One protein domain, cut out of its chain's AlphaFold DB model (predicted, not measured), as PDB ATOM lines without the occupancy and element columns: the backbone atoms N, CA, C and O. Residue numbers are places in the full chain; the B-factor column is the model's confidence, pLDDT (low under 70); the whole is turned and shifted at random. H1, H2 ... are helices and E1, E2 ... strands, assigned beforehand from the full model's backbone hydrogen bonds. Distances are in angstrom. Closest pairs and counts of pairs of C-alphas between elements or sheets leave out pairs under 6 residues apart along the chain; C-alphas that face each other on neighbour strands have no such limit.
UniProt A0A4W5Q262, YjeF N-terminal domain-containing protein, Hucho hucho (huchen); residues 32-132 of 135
ATOM      1  N   ASP A  32     -18.146  29.087  47.039       98.44
ATOM      2  CA  ASP A  32     -19.029  29.602  45.982       98.44
ATOM      3  C   ASP A  32     -18.589  30.970  45.431       98.44
ATOM      4  O   ASP A  32     -18.841  31.284  44.265       98.44
ATOM      5  N   LEU A  33     -17.953  31.800  46.264       98.44
ATOM      6  CA  LEU A  33     -17.511  33.153  45.923       98.44
ATOM      7  C   LEU A  33     -16.328  33.565  46.802       98.44
ATOM      8  O   LEU A  33     -16.355  33.371  48.016       98.44
ATOM      9  N   ILE A  34     -15.337  34.210  46.191       98.44
ATOM     10  CA  ILE A  34     -14.265  34.917  46.897       98.44
ATOM     11  C   ILE A  34     -14.441  36.415  46.659       98.44
ATOM     12  O   ILE A  34     -14.645  36.841  45.522       98.44
ATOM     13  N   ILE A  35     -14.353  37.214  47.720       98.00
ATOM     14  CA  ILE A  35     -14.348  38.677  47.632       98.00
ATOM     15  C   ILE A  35     -12.933  39.159  47.954       98.00
ATOM     16  O   ILE A  35     -12.445  38.942  49.061       98.00
ATOM     17  N   ASN A  36     -12.273  39.774  46.977       95.56
ATOM     18  CA  ASN A  36     -10.907  40.270  47.094       95.56
ATOM     19  C   ASN A  36     -10.894  41.771  47.424       95.56
ATOM     20  O   ASN A  36     -11.401  42.579  46.645       95.56
ATOM     21  N   CYS A  37     -10.255  42.109  48.548       94.50
ATOM     22  CA  CYS A  37      -9.967  43.473  49.007       94.50
ATOM     23  C   CYS A  37      -8.536  43.573  49.584       94.50
ATOM     24  O   CYS A  37      -8.321  44.269  50.575       94.50
ATOM     25  N   LEU A  38      -7.581  42.792  49.059       92.00
ATOM     26  CA  LEU A  38      -6.217  42.698  49.610       92.00
ATOM     27  C   LEU A  38      -5.375  43.961  49.366       92.00
ATOM     28  O   LEU A  38      -4.473  44.261  50.147       92.00
ATOM     29  N   ASP A  39      -5.661  44.672  48.278       87.19
ATOM     30  CA  ASP A  39      -4.878  45.810  47.805       87.19
ATOM     31  C   ASP A  39      -5.395  47.155  48.313       87.19
ATOM     32  O   ASP A  39      -6.560  47.312  48.676       87.19
ATOM     33  N   CYS A  40      -4.531  48.169  48.253       84.75
ATOM     34  CA  CYS A  40      -4.947  49.561  48.345       84.75
ATOM     35  C   CYS A  40      -4.184  50.438  47.343       84.75
ATOM     36  O   CYS A  40      -3.063  50.125  46.944       84.75
ATOM     37  N   HIS A  41      -4.781  51.571  46.966       85.06
ATOM     38  CA  HIS A  41      -4.210  52.494  45.973       85.06
ATOM     39  C   HIS A  41      -2.922  53.196  46.433       85.06
ATOM     40  O   HIS A  41      -2.209  53.763  45.608       85.06
ATOM     41  N   GLU A  42      -2.625  53.183  47.736       84.69
ATOM     42  CA  GLU A  42      -1.513  53.940  48.333       84.69
ATOM     43  C   GLU A  42      -0.287  53.081  48.678       84.69
ATOM     44  O   GLU A  42       0.822  53.608  48.757       84.69
ATOM     45  N   ASN A  43      -0.455  51.772  48.896       82.38
ATOM     46  CA  ASN A  43       0.611  50.898  49.384       82.38
ATOM     47  C   ASN A  43       0.926  49.777  48.393       82.38
ATOM     48  O   ASN A  43       0.461  48.646  48.515       82.38
ATOM     49  N   THR A  44       1.795  50.092  47.439       76.62
ATOM     50  CA  THR A  44       2.240  49.146  46.409       76.62
ATOM     51  C   THR A  44       3.149  48.039  46.950       76.62
ATOM     52  O   THR A  44       3.333  47.032  46.280       76.62
ATOM     53  N   PHE A  45       3.699  48.182  48.163       82.56
ATOM     54  CA  PHE A  45       4.592  47.188  48.779       82.56
ATOM     55  C   PHE A  45       3.849  46.024  49.449       82.56
ATOM     56  O   PHE A  45       4.486  45.095  49.952       82.56
ATOM     57  N   LEU A  46       2.510  46.068  49.502       83.62
ATOM     58  CA  LEU A  46       1.706  44.971  50.048       83.62
ATOM     59  C   LEU A  46       1.874  43.694  49.225       83.62
ATOM     60  O   LEU A  46       1.985  42.621  49.810       83.62
ATOM     61  N   MET A  47       1.986  43.820  47.899       84.44
ATOM     62  CA  MET A  47       2.123  42.689  46.973       84.44
ATOM     63  C   MET A  47       3.409  41.873  47.194       84.44
ATOM     64  O   MET A  47       3.459  40.674  46.914       84.44
ATOM     65  N   ASP A  48       4.443  42.499  47.760       87.38
ATOM     66  CA  ASP A  48       5.714  41.843  48.081       87.38
ATOM     67  C   ASP A  48       5.668  41.072  49.412       87.38
ATOM     68  O   ASP A  48       6.612  40.355  49.759       87.38
ATOM     69  N   GLN A  49       4.598  41.220  50.199       90.81
ATOM     70  CA  GLN A  49       4.499  40.580  51.504       90.81
ATOM     71  C   GLN A  49       4.201  39.077  51.364       90.81
ATOM     72  O   GLN A  49       3.297  38.695  50.617       90.81
ATOM     73  N   PRO A  50       4.850  38.201  52.157       93.56
ATOM     74  CA  PRO A  50       4.599  36.759  52.088       93.56
ATOM     75  C   PRO A  50       3.138  36.367  52.343       93.56
ATOM     76  O   PRO A  50       2.623  35.443  51.721       93.56
ATOM     77  N   TRP A  51       2.453  37.074  53.251       94.06
ATOM     78  CA  TRP A  51       1.041  36.814  53.547       94.06
ATOM     79  C   TRP A  51       0.130  37.197  52.377       94.06
ATOM     80  O   TRP A  51      -0.876  36.529  52.154       94.06
ATOM     81  N   TYR A  52       0.495  38.243  51.629       93.81
ATOM     82  CA  TYR A  52      -0.256  38.696  50.466       93.81
ATOM     83  C   TYR A  52      -0.157  37.654  49.354       93.81
ATOM     84  O   TYR A  52      -1.179  37.190  48.858       93.81
ATOM     85  N   GLN A  53       1.067  37.229  49.025       93.06
ATOM     86  CA  GLN A  53       1.315  36.222  47.989       93.06
ATOM     87  C   GLN A  53       0.594  34.915  48.312       93.06
ATOM     88  O   GLN A  53      -0.124  34.383  47.474       93.06
ATOM     89  N   ALA A  54       0.674  34.457  49.564       95.00
ATOM     90  CA  ALA A  54      -0.039  33.263  49.992       95.00
ATOM     91  C   ALA A  54      -1.573  33.410  49.880       95.00
ATOM     92  O   ALA A  54      -2.259  32.441  49.554       95.00
ATOM     93  N   ALA A  55      -2.129  34.598  50.152       95.69
ATOM     94  CA  ALA A  55      -3.566  34.850  50.037       95.69
ATOM     95  C   ALA A  55      -4.010  34.891  48.569       95.69
ATOM     96  O   ALA A  55      -5.046  34.316  48.223       95.69
ATOM     97  N   ALA A  56      -3.205  35.517  47.708       94.00
ATOM     98  CA  ALA A  56      -3.438  35.548  46.275       94.00
ATOM     99  C   ALA A  56      -3.369  34.141  45.660       94.00
ATOM    100  O   ALA A  56      -4.267  33.743  44.914       94.00
ATOM    101  N   ASP A  57      -2.370  33.352  46.054       94.88
ATOM    102  CA  ASP A  57      -2.215  31.960  45.636       94.88
ATOM    103  C   ASP A  57      -3.406  31.106  46.076       94.88
ATOM    104  O   ASP A  57      -3.955  30.357  45.267       94.88
ATOM    105  N   TRP A  58      -3.860  31.236  47.329       96.81
ATOM    106  CA  TRP A  58      -5.044  30.516  47.806       96.81
ATOM    107  C   TRP A  58      -6.280  30.852  46.971       96.81
ATOM    108  O   TRP A  58      -6.994  29.943  46.546       96.81
ATOM    109  N   ALA A  59      -6.514  32.136  46.680       95.88
ATOM    110  CA  ALA A  59      -7.668  32.560  45.893       95.88
ATOM    111  C   ALA A  59      -7.630  31.992  44.465       95.88
ATOM    112  O   ALA A  59      -8.627  31.440  43.992       95.88
ATOM    113  N   ASN A  60      -6.466  32.048  43.815       93.88
ATOM    114  CA  ASN A  60      -6.267  31.533  42.461       93.88
ATOM    115  C   ASN A  60      -6.349  29.989  42.405       93.88
ATOM    116  O   ASN A  60      -6.860  29.423  41.436       93.88
ATOM    117  N   LEU A  61      -5.910  29.283  43.455       95.44
ATOM    118  CA  LEU A  61      -5.974  27.817  43.546       95.44
ATOM    119  C   LEU A  61      -7.362  27.281  43.932       95.44
ATOM    120  O   LEU A  61      -7.698  26.160  43.541       95.44
ATOM    121  N   ASN A  62      -8.181  28.052  44.659       96.38
ATOM    122  CA  ASN A  62      -9.500  27.622  45.142       96.38
ATOM    123  C   ASN A  62     -10.509  27.366  43.999       96.38
ATOM    124  O   ASN A  62     -11.417  26.550  44.156       96.38
ATOM    125  N   ARG A  63     -10.324  28.004  42.831       93.69
ATOM    126  CA  ARG A  63     -11.187  27.936  41.623       93.69
ATOM    127  C   ARG A  63     -12.589  28.541  41.763       93.69
ATOM    128  O   ARG A  63     -13.358  28.498  40.798       93.69
ATOM    129  N   ALA A  64     -12.935  29.103  42.918       97.69
ATOM    130  CA  ALA A  64     -14.146  29.897  43.075       97.69
ATOM    131  C   ALA A  64     -14.097  31.154  42.187       97.69
ATOM    132  O   ALA A  64     -13.021  31.706  41.947       97.69
ATOM    133  N   PRO A  65     -15.244  31.655  41.697       97.25
ATOM    134  CA  PRO A  65     -15.269  32.948  41.037       97.25
ATOM    135  C   PRO A  65     -14.891  34.059  42.026       97.25
ATOM    136  O   PRO A  65     -15.417  34.113  43.136       97.25
ATOM    137  N   VAL A  66     -14.021  34.971  41.595       97.06
ATOM    138  CA  VAL A  66     -13.582  36.107  42.414       97.06
ATOM    139  C   VAL A  66     -14.320  37.389  42.014       97.06
ATOM    140  O   VAL A  66     -14.434  37.711  40.825       97.06
ATOM    141  N   LEU A  67     -14.785  38.136  43.015       97.50
ATOM    142  CA  LEU A  67     -15.215  39.530  42.927       97.50
ATOM    143  C   LEU A  67     -14.159  40.426  43.588       97.50
ATOM    144  O   LEU A  67     -13.998  40.375  44.803       97.50
ATOM    145  N   SER A  68     -13.477  41.270  42.819       95.12
ATOM    146  CA  SER A  68     -12.546  42.268  43.362       95.12
ATOM    147  C   SER A  68     -13.262  43.594  43.613       95.12
ATOM    148  O   SER A  68     -13.934  44.119  42.720       95.12
ATOM    149  N   LEU A  69     -13.135  44.141  44.822       95.69
ATOM    150  CA  LEU A  69     -13.687  45.449  45.177       95.69
ATOM    151  C   LEU A  69     -12.590  46.507  45.091       95.69
ATOM    152  O   LEU A  69     -11.557  46.372  45.735       95.69
ATOM    153  N   ASP A  70     -12.839  47.542  44.292       93.56
ATOM    154  CA  ASP A  70     -11.964  48.703  44.109       93.56
ATOM    155  C   ASP A  70     -10.459  48.382  43.932       93.56
ATOM    156  O   ASP A  70      -9.619  48.919  44.658       93.56
ATOM    157  N   PRO A  71     -10.082  47.493  42.986       90.19
ATOM    158  CA  PRO A  71      -8.685  47.118  42.802       90.19
ATOM    159  C   PRO A  71      -7.849  48.284  42.241       90.19
ATOM    160  O   PRO A  71      -8.376  49.133  41.509       90.19
ATOM    161  N   PRO A  72      -6.532  48.313  42.515       86.88
ATOM    162  CA  PRO A  72      -5.627  49.306  41.950       86.88
ATOM    163  C   PRO A  72      -5.463  49.134  40.432       86.88
ATOM    164  O   PRO A  72      -5.668  48.062  39.868       86.88
ATOM    165  N   VAL A  73      -5.032  50.204  39.757       83.44
ATOM    166  CA  VAL A  73      -4.769  50.202  38.300       83.44
ATOM    167  C   VAL A  73      -3.534  49.373  37.934       83.44
ATOM    168  O   VAL A  73      -3.451  48.817  36.839       83.44
ATOM    169  N   SER A  74      -2.544  49.304  38.826       67.06
ATOM    170  CA  SER A  74      -1.275  48.621  38.583       67.06
ATOM    171  C   SER A  74      -1.403  47.114  38.810       67.06
ATOM    172  O   SER A  74      -1.162  46.622  39.908       67.06
ATOM    173  N   GLY A  75      -1.733  46.369  37.758       58.59
ATOM    174  CA  GLY A  75      -1.643  44.908  37.742       58.59
ATOM    175  C   GLY A  75      -0.214  44.410  37.506       58.59
ATOM    176  O   GLY A  75       0.056  43.815  36.464       58.59
ATOM    177  N   GLN A  76       0.727  44.672  38.420       52.72
ATOM    178  CA  GLN A  76       2.086  44.119  38.320       52.72
ATOM    179  C   GLN A  76       2.355  43.075  39.416       52.72
ATOM    180  O   GLN A  76       2.664  43.435  40.541       52.72
ATOM    181  N   GLY A  77       2.310  41.788  39.034       57.84
ATOM    182  CA  GLY A  77       2.811  40.635  39.809       57.84
ATOM    183  C   GLY A  77       1.814  39.994  40.793       57.84
ATOM    184  O   GLY A  77       1.170  40.699  41.548       57.84
ATOM    185  N   HIS A  78       1.697  38.651  40.768       65.44
ATOM    186  CA  HIS A  78       0.939  37.792  41.716       65.44
ATOM    187  C   HIS A  78      -0.431  38.329  42.196       65.44
ATOM    188  O   HIS A  78      -0.810  38.151  43.351       65.44
ATOM    189  N   ALA A  79      -1.196  38.972  41.310       79.56
ATOM    190  CA  ALA A  79      -2.528  39.477  41.634       79.56
ATOM    191  C   ALA A  79      -3.595  38.367  41.583       79.56
ATOM    192  O   ALA A  79      -3.454  37.365  40.876       79.56
ATOM    193  N   VAL A  80      -4.693  38.566  42.313       90.12
ATOM    194  CA  VAL A  80      -5.866  37.683  42.261       90.12
ATOM    195  C   VAL A  80      -6.614  37.869  40.938       90.12
ATOM    196  O   VAL A  80      -6.983  38.991  40.580       90.12
ATOM    197  N   GLU A  81      -6.901  36.774  40.230       90.81
ATOM    198  CA  GLU A  81      -7.637  36.811  38.962       90.81
ATOM    199  C   GLU A  81      -9.145  36.996  39.186       90.81
ATOM    200  O   GLU A  81      -9.855  36.113  39.674       90.81
ATOM    201  N   ALA A  82      -9.663  38.164  38.803       92.88
ATOM    202  CA  ALA A  82     -11.053  38.531  39.038       92.88
ATOM    203  C   ALA A  82     -11.988  38.074  37.907       92.88
ATOM    204  O   ALA A  82     -11.753  38.329  36.725       92.88
ATOM    205  N   LYS A  83     -13.140  37.490  38.262       95.56
ATOM    206  CA  LYS A  83     -14.257  37.289  37.320       95.56
ATOM    207  C   LYS A  83     -15.088  38.561  37.170       95.56
ATOM    208  O   LYS A  83     -15.587  38.859  36.078       95.56
ATOM    209  N   TRP A  84     -15.241  39.295  38.267       96.56
ATOM    210  CA  TRP A  84     -15.936  40.573  38.335       96.56
ATOM    211  C   TRP A  84     -15.116  41.583  39.124       96.56
ATOM    212  O   TRP A  84     -14.488  41.225  40.116       96.56
ATOM    213  N   THR A  85     -15.204  42.845  38.729       95.81
ATOM    214  CA  THR A  85     -14.622  43.963  39.472       95.81
ATOM    215  C   THR A  85     -15.686  45.012  39.743       95.81
ATOM    216  O   THR A  85     -16.464  45.334  38.847       95.81
ATOM    217  N   LEU A  86     -15.720  45.550  40.961       97.19
ATOM    218  CA  LEU A  86     -16.604  46.647  41.347       97.19
ATOM    219  C   LEU A  86     -15.790  47.925  41.582       97.19
ATOM    220  O   LEU A  86     -15.095  48.036  42.586       97.19
ATOM    221  N   SER A  87     -15.899  48.892  40.676       95.69
ATOM    222  CA  SER A  87     -15.360  50.247  40.850       95.69
ATOM    223  C   SER A  87     -16.341  51.138  41.614       95.69
ATOM    224  O   SER A  87     -17.556  50.937  41.540       95.69
ATOM    225  N   LEU A  88     -15.835  52.160  42.308       96.44
ATOM    226  CA  LEU A  88     -16.632  53.022  43.185       96.44
ATOM    227  C   LEU A  88     -16.716  54.459  42.644       96.44
ATOM    228  O   LEU A  88     -15.705  55.127  42.453       96.44
ATOM    229  N   GLY A  89     -17.931  54.962  42.410       95.75
ATOM    230  CA  GLY A  89     -18.189  56.334  41.955       95.75
ATOM    231  C   GLY A  89     -17.854  56.577  40.479       95.75
ATOM    232  O   GLY A  89     -18.758  56.803  39.674       95.75
ATOM    233  N   LEU A  90     -16.574  56.508  40.108       96.06
ATOM    234  CA  LEU A  90     -16.089  56.535  38.723       96.06
ATOM    235  C   LEU A  90     -15.037  55.434  38.519       96.06
ATOM    236  O   LEU A  90     -14.253  55.169  39.427       96.06
ATOM    237  N   PRO A  91     -14.997  54.781  37.344       93.00
ATOM    238  CA  PRO A  91     -14.030  53.723  37.099       93.00
ATOM    239  C   PRO A  91     -12.621  54.296  36.925       93.00
ATOM    240  O   PRO A  91     -12.415  55.277  36.205       93.00
ATOM    241  N   LEU A  92     -11.644  53.637  37.543       92.38
ATOM    242  CA  LEU A  92     -10.236  53.801  37.196       92.38
ATOM    243  C   LEU A  92      -9.951  53.143  35.828       92.38
ATOM    244  O   LEU A  92     -10.736  52.294  35.388       92.38
ATOM    245  N   PRO A  93      -8.858  53.505  35.128       90.19
ATOM    246  CA  PRO A  93      -8.486  52.891  33.851       90.19
ATOM    247  C   PRO A  93      -7.908  51.483  34.061       90.19
ATOM    248  O   PRO A  93      -6.716  51.249  33.880       90.19
ATOM    249  N   LEU A  94      -8.757  50.557  34.500       85.12
ATOM    250  CA  LEU A  94      -8.391  49.176  34.793       85.12
ATOM    251  C   LEU A  94      -7.888  48.459  33.529       85.12
ATOM    252  O   LEU A  94      -8.461  48.612  32.448       85.12
ATOM    253  N   SER A  95      -6.813  47.683  33.675       75.75
ATOM    254  CA  SER A  95      -6.190  46.930  32.585       75.75
ATOM    255  C   SER A  95      -6.982  45.677  32.199       75.75
ATOM    256  O   SER A  95      -7.947  45.284  32.855       75.75
ATOM    257  N   GLU A  96      -6.531  44.992  31.150       65.75
ATOM    258  CA  GLU A  96      -6.969  43.625  30.864       65.75
ATOM    259  C   GLU A  96      -6.684  42.708  32.078       65.75
ATOM    260  O   GLU A  96      -5.684  42.889  32.773       65.75
ATOM    261  N   GLY A  97      -7.587  41.761  32.372       67.44
ATOM    262  CA  GLY A  97      -7.466  40.818  33.502       67.44
ATOM    263  C   GLY A  97      -8.375  41.083  34.716       67.44
ATOM    264  O   GLY A  97      -8.524  40.208  35.561       67.44
ATOM    265  N   VAL A  98      -9.068  42.227  34.780       81.62
ATOM    266  CA  VAL A  98      -9.994  42.576  35.888       81.62
ATOM    267  C   VAL A  98     -11.401  41.961  35.769       81.62
ATOM    268  O   VAL A  98     -12.313  42.285  36.537       81.62
ATOM    269  N   GLY A  99     -11.613  41.087  34.787       89.19
ATOM    270  CA  GLY A  99     -12.915  40.486  34.514       89.19
ATOM    271  C   GLY A  99     -13.969  41.501  34.055       89.19
ATOM    272  O   GLY A  99     -13.667  42.523  33.440       89.19
ATOM    273  N   ARG A 100     -15.246  41.202  34.312       94.81
ATOM    274  CA  ARG A 100     -16.358  42.105  33.966       94.81
ATOM    275  C   ARG A 100     -16.455  43.231  34.991       94.81
ATOM    276  O   ARG A 100     -16.644  42.964  36.177       94.81
ATOM    277  N   VAL A 101     -16.403  44.471  34.523       95.19
ATOM    278  CA  VAL A 101     -16.419  45.651  35.390       95.19
ATOM    279  C   VAL A 101     -17.852  46.101  35.672       95.19
ATOM    280  O   VAL A 101     -18.690  46.183  34.776       95.19
ATOM    281  N   TYR A 102     -18.121  46.418  36.929       97.75
ATOM    282  CA  TYR A 102     -19.327  47.070  37.410       97.75
ATOM    283  C   TYR A 102     -18.949  48.378  38.095       97.75
ATOM    284  O   TYR A 102     -17.881  48.493  38.689       97.75
ATOM    285  N   LEU A 103     -19.846  49.352  38.036       98.06
ATOM    286  CA  LEU A 103     -19.719  50.619  38.741       98.06
ATOM    287  C   LEU A 103     -20.751  50.675  39.861       98.06
ATOM    288  O   LEU A 103     -21.917  50.364  39.614       98.06
ATOM    289  N   CYS A 104     -20.328  51.080  41.056       98.56
ATOM    290  CA  CYS A 104     -21.161  51.268  42.238       98.56
ATOM    291  C   CYS A 104     -21.362  52.758  42.539       98.56
ATOM    292  O   CYS A 104     -20.393  53.520  42.594       98.56
ATOM    293  N   ASP A 105     -22.605  53.166  42.770       98.19
ATOM    294  CA  ASP A 105     -22.937  54.480  43.308       98.19
ATOM    295  C   ASP A 105     -22.710  54.489  44.823       98.19
ATOM    296  O   ASP A 105     -23.407  53.813  45.578       98.19
ATOM    297  N   ILE A 106     -21.734  55.282  45.260       97.56
ATOM    298  CA  ILE A 106     -21.408  55.505  46.676       97.56
ATOM    299  C   ILE A 106     -22.006  56.816  47.216       97.56
ATOM    300  O   ILE A 106     -21.685  57.238  48.325       97.56
ATOM    301  N   GLY A 107     -22.863  57.485  46.438       97.38
ATOM    302  CA  GLY A 107     -23.616  58.659  46.872       97.38
ATOM    303  C   GLY A 107     -22.869  59.988  46.759       97.38
ATOM    304  O   GLY A 107     -23.234  60.939  47.451       97.38
ATOM    305  N   VAL A 108     -21.843  60.092  45.903       98.00
ATOM    306  CA  VAL A 108     -21.134  61.366  45.674       98.00
ATOM    307  C   VAL A 108     -22.076  62.364  44.981       98.00
ATOM    308  O   VAL A 108     -22.522  62.114  43.856       98.00
ATOM    309  N   PRO A 109     -22.386  63.523  45.596       97.75
ATOM    310  CA  PRO A 109     -23.280  64.501  44.990       97.75
ATOM    311  C   PRO A 109     -22.700  65.108  43.708       97.75
ATOM    312  O   PRO A 109     -21.502  65.365  43.601       97.75
ATOM    313  N   ARG A 110     -23.575  65.461  42.757       97.56
ATOM    314  CA  ARG A 110     -23.188  66.096  41.480       97.56
ATOM    315  C   ARG A 110     -22.285  67.325  41.654       97.56
ATOM    316  O   ARG A 110     -21.414  67.550  40.821       97.56
ATOM    317  N   GLN A 111     -22.513  68.121  42.699       98.19
ATOM    318  CA  GLN A 111     -21.741  69.337  42.972       98.19
ATOM    319  C   GLN A 111     -20.272  69.029  43.290       98.19
ATOM    320  O   GLN A 111     -19.401  69.722  42.780       98.19
ATOM    321  N   VAL A 112     -19.988  67.928  43.996       98.44
ATOM    322  CA  VAL A 112     -18.611  67.500  44.306       98.44
ATOM    323  C   VAL A 112     -17.830  67.198  43.023       98.44
ATOM    324  O   VAL A 112     -16.686  67.612  42.879       98.44
ATOM    325  N   PHE A 113     -18.463  66.560  42.030       98.38
ATOM    326  CA  PHE A 113     -17.841  66.362  40.716       98.38
ATOM    327  C   PHE A 113     -17.562  67.687  39.992       98.38
ATOM    328  O   PHE A 113     -16.515  67.841  39.367       98.38
ATOM    329  N   GLN A 114     -18.484  68.651  40.073       97.81
ATOM    330  CA  GLN A 114     -18.318  69.963  39.439       97.81
ATOM    331  C   GLN A 114     -17.164  70.755  40.059       97.81
ATOM    332  O   GLN A 114     -16.412  71.390  39.321       97.81
ATOM    333  N   GLU A 115     -16.998  70.682  41.381       98.38
ATOM    334  CA  GLU A 115     -15.903  71.325  42.117       98.38
ATOM    335  C   GLU A 115     -14.523  70.839  41.655       98.38
ATOM    336  O   GLU A 115     -13.586  71.632  41.598       98.38
ATOM    337  N   VAL A 116     -14.408  69.573  41.235       98.06
ATOM    338  CA  VAL A 116     -13.170  68.994  40.678       98.06
ATOM    339  C   VAL A 116     -13.108  69.027  39.143       98.06
ATOM    340  O   VAL A 116     -12.266  68.372  38.533       98.06
ATOM    341  N   GLY A 117     -13.988  69.792  38.489       98.00
ATOM    342  CA  GLY A 117     -13.956  70.019  37.038       98.00
ATOM    343  C   GLY A 117     -14.608  68.926  36.181       98.00
ATOM    344  O   GLY A 117     -14.490  68.957  34.955       98.00
ATOM    345  N   ILE A 118     -15.338  67.984  36.783       98.31
ATOM    346  CA  ILE A 118     -16.028  66.895  36.080       98.31
ATOM    347  C   ILE A 118     -17.489  67.288  35.812       98.31
ATOM    348  O   ILE A 118     -18.299  67.487  36.720       98.31
ATOM    349  N   LYS A 119     -17.877  67.341  34.531       98.06
ATOM    350  CA  LYS A 119     -19.276  67.553  34.110       98.06
ATOM    351  C   LYS A 119     -20.097  66.267  34.255       98.06
ATOM    352  O   LYS A 119     -20.408  65.601  33.271       98.06
ATOM    353  N   TYR A 120     -20.458  65.931  35.489       97.88
ATOM    354  CA  TYR A 120     -21.133  64.677  35.814       97.88
ATOM    355  C   TYR A 120     -22.641  64.681  35.511       97.88
ATOM    356  O   TYR A 120     -23.376  65.615  35.864       97.88
ATOM    357  N   HIS A 121     -23.091  63.581  34.908       97.69
ATOM    358  CA  HIS A 121     -24.482  63.139  34.827       97.69
ATOM    359  C   HIS A 121     -24.514  61.672  35.263       97.69
ATOM    360  O   HIS A 121     -23.665  60.901  34.822       97.69
ATOM    361  N   SER A 122     -25.459  61.303  36.130       97.88
ATOM    362  CA  SER A 122     -25.493  59.955  36.710       97.88
ATOM    363  C   SER A 122     -25.650  58.878  35.623       97.88
ATOM    364  O   SER A 122     -26.645  58.918  34.893       97.88
ATOM    365  N   PRO A 123     -24.723  57.903  35.524       97.31
ATOM    366  CA  PRO A 123     -24.840  56.773  34.602       97.31
ATOM    367  C   PRO A 123     -25.741  55.650  35.149       97.31
ATOM    368  O   PRO A 123     -25.961  54.650  34.472       97.31
ATOM    369  N   PHE A 124     -26.247  55.783  36.379       98.00
ATOM    370  CA  PHE A 124     -26.849  54.681  37.128       98.00
ATOM    371  C   PHE A 124     -28.343  54.450  36.854       98.00
ATOM    372  O   PHE A 124     -28.877  53.372  37.137       98.00
ATOM    373  N   GLY A 125     -29.044  55.441  36.296       95.88
ATOM    374  CA  GLY A 125     -30.496  55.372  36.124       95.88
ATOM    375  C   GLY A 125     -31.205  55.130  37.462       95.88
ATOM    376  O   GLY A 125     -31.106  55.951  38.367       95.88
ATOM    377  N   CYS A 126     -31.919  54.007  37.586       97.12
ATOM    378  CA  CYS A 126     -32.616  53.595  38.813       97.12
ATOM    379  C   CYS A 126     -31.880  52.519  39.637       97.12
ATOM    380  O   CYS A 126     -32.474  51.940  40.547       97.12
ATOM    381  N   LYS A 127     -30.626  52.194  39.298       98.25
ATOM    382  CA  LYS A 127     -29.819  51.162  39.973       98.25
ATOM    383  C   LYS A 127     -28.724  51.806  40.823       98.25
ATOM    384  O   LYS A 127     -28.395  52.957  40.610       98.25
ATOM    385  N   PHE A 128     -28.132  51.042  41.738       98.19
ATOM    386  CA  PHE A 128     -26.911  51.446  42.460       98.19
ATOM    387  C   PHE A 128     -25.654  50.771  41.909       98.19
ATOM    388  O   PHE A 128     -24.552  51.253  42.124       98.19
ATOM    389  N   VAL A 129     -25.810  49.666  41.174       98.56
ATOM    390  CA  VAL A 129     -24.704  48.959  40.524       98.56
ATOM    391  C   VAL A 129     -25.064  48.713  39.062       98.56
ATOM    392  O   VAL A 129     -26.142  48.184  38.764       98.56
ATOM    393  N   VAL A 130     -24.184  49.106  38.140       98.25
ATOM    394  CA  VAL A 130     -24.386  48.962  36.689       98.25
ATOM    395  C   VAL A 130     -23.181  48.297  36.019       98.25
ATOM    396  O   VAL A 130     -22.051  48.571  36.414       98.25
ATOM    397  N   PRO A 131     -23.386  47.418  35.021       97.56
ATOM    398  CA  PRO A 131     -22.283  46.841  34.261       97.56
ATOM    399  C   PRO A 131     -21.668  47.887  33.327       97.56
ATOM    400  O   PRO A 131     -22.392  48.638  32.667       97.56
ATOM    401  N   LEU A 132     -20.344  47.893  33.233       95.25
ATOM    402  CA  LEU A 132     -19.587  48.651  32.244       95.25
ATOM    403  C   LEU A 132     -19.082  47.711  31.145       95.25
ATOM    404  O   LEU A 132     -18.775  46.544  31.392       95.25
TER     405      LEU A 132
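AT A GLANCE: This is residues 32 to 132 of the 135 residues of the protein "YjeF N-terminal domain-containing protein" of Hucho hucho (huchen) (UniProt A0A4W5Q262). Little regular structure is here: a small, strongly twisted five-strand sheet among long loops, H1 at one end of the longest axis and short H2 at the other. Of 101 printed residues, 39 are in named elements, class mixed: E1 H1 E2 E3 E4 H2 E5. The mixed sheet's order is E1 E2 E3 E4 E5. The whole is only just compact, close to loose (radius of gyration of the C-alphas 15.2 A), spanning 43 by 29 by 21 A.

IN THESE COORDINATES: Find C-alpha 34 at (-14.265, 34.917, 46.897), where E1, residues 34 to 36, begins. Next come H1, 50 to 62, 18.2 A long; E2, 66 to 69; E3, 84 to 88, 13.4 A; E4, 100 to 104, 13.2 A; H2, 110 to 115; and E5, 129 to 131, ending at (-22.283, 46.841, 34.261).

HOW THE PARTS SIT: E1, H1 and E2 form a strand-helix-strand unit, parallel neighbour strands with a helix between, its crossover right-handed. H1 only grazes the sheet; Ile 34 and Ala 59 are the closest C-alphas of E1 and H1, 7.1 A. Within hydrogen-bond range find N 67 and O 34, 2.8 A, for E1 and E2; N 86 and O 68, 2.9 A, for parallel E2 and E3; N 102 and O 85, 2.8 A, for parallel E3 and E4; N 103 and O 130, 2.8 A, for antiparallel E4 and E5, at 151 degrees. H2 is not on the sheet. In H1 and H2 every O i to N i+4 pair is within range.

THE WHOLE: The C-alphas farthest apart, Leu 61 and Glu 115, are 44.6 A apart. The printed part has no cut. Links E1 to H1, E2 to E3, E3 to E4 and H2 to E5 are long. Look for pLDDT under 70 at residues 74 to 78 and 96 to 97.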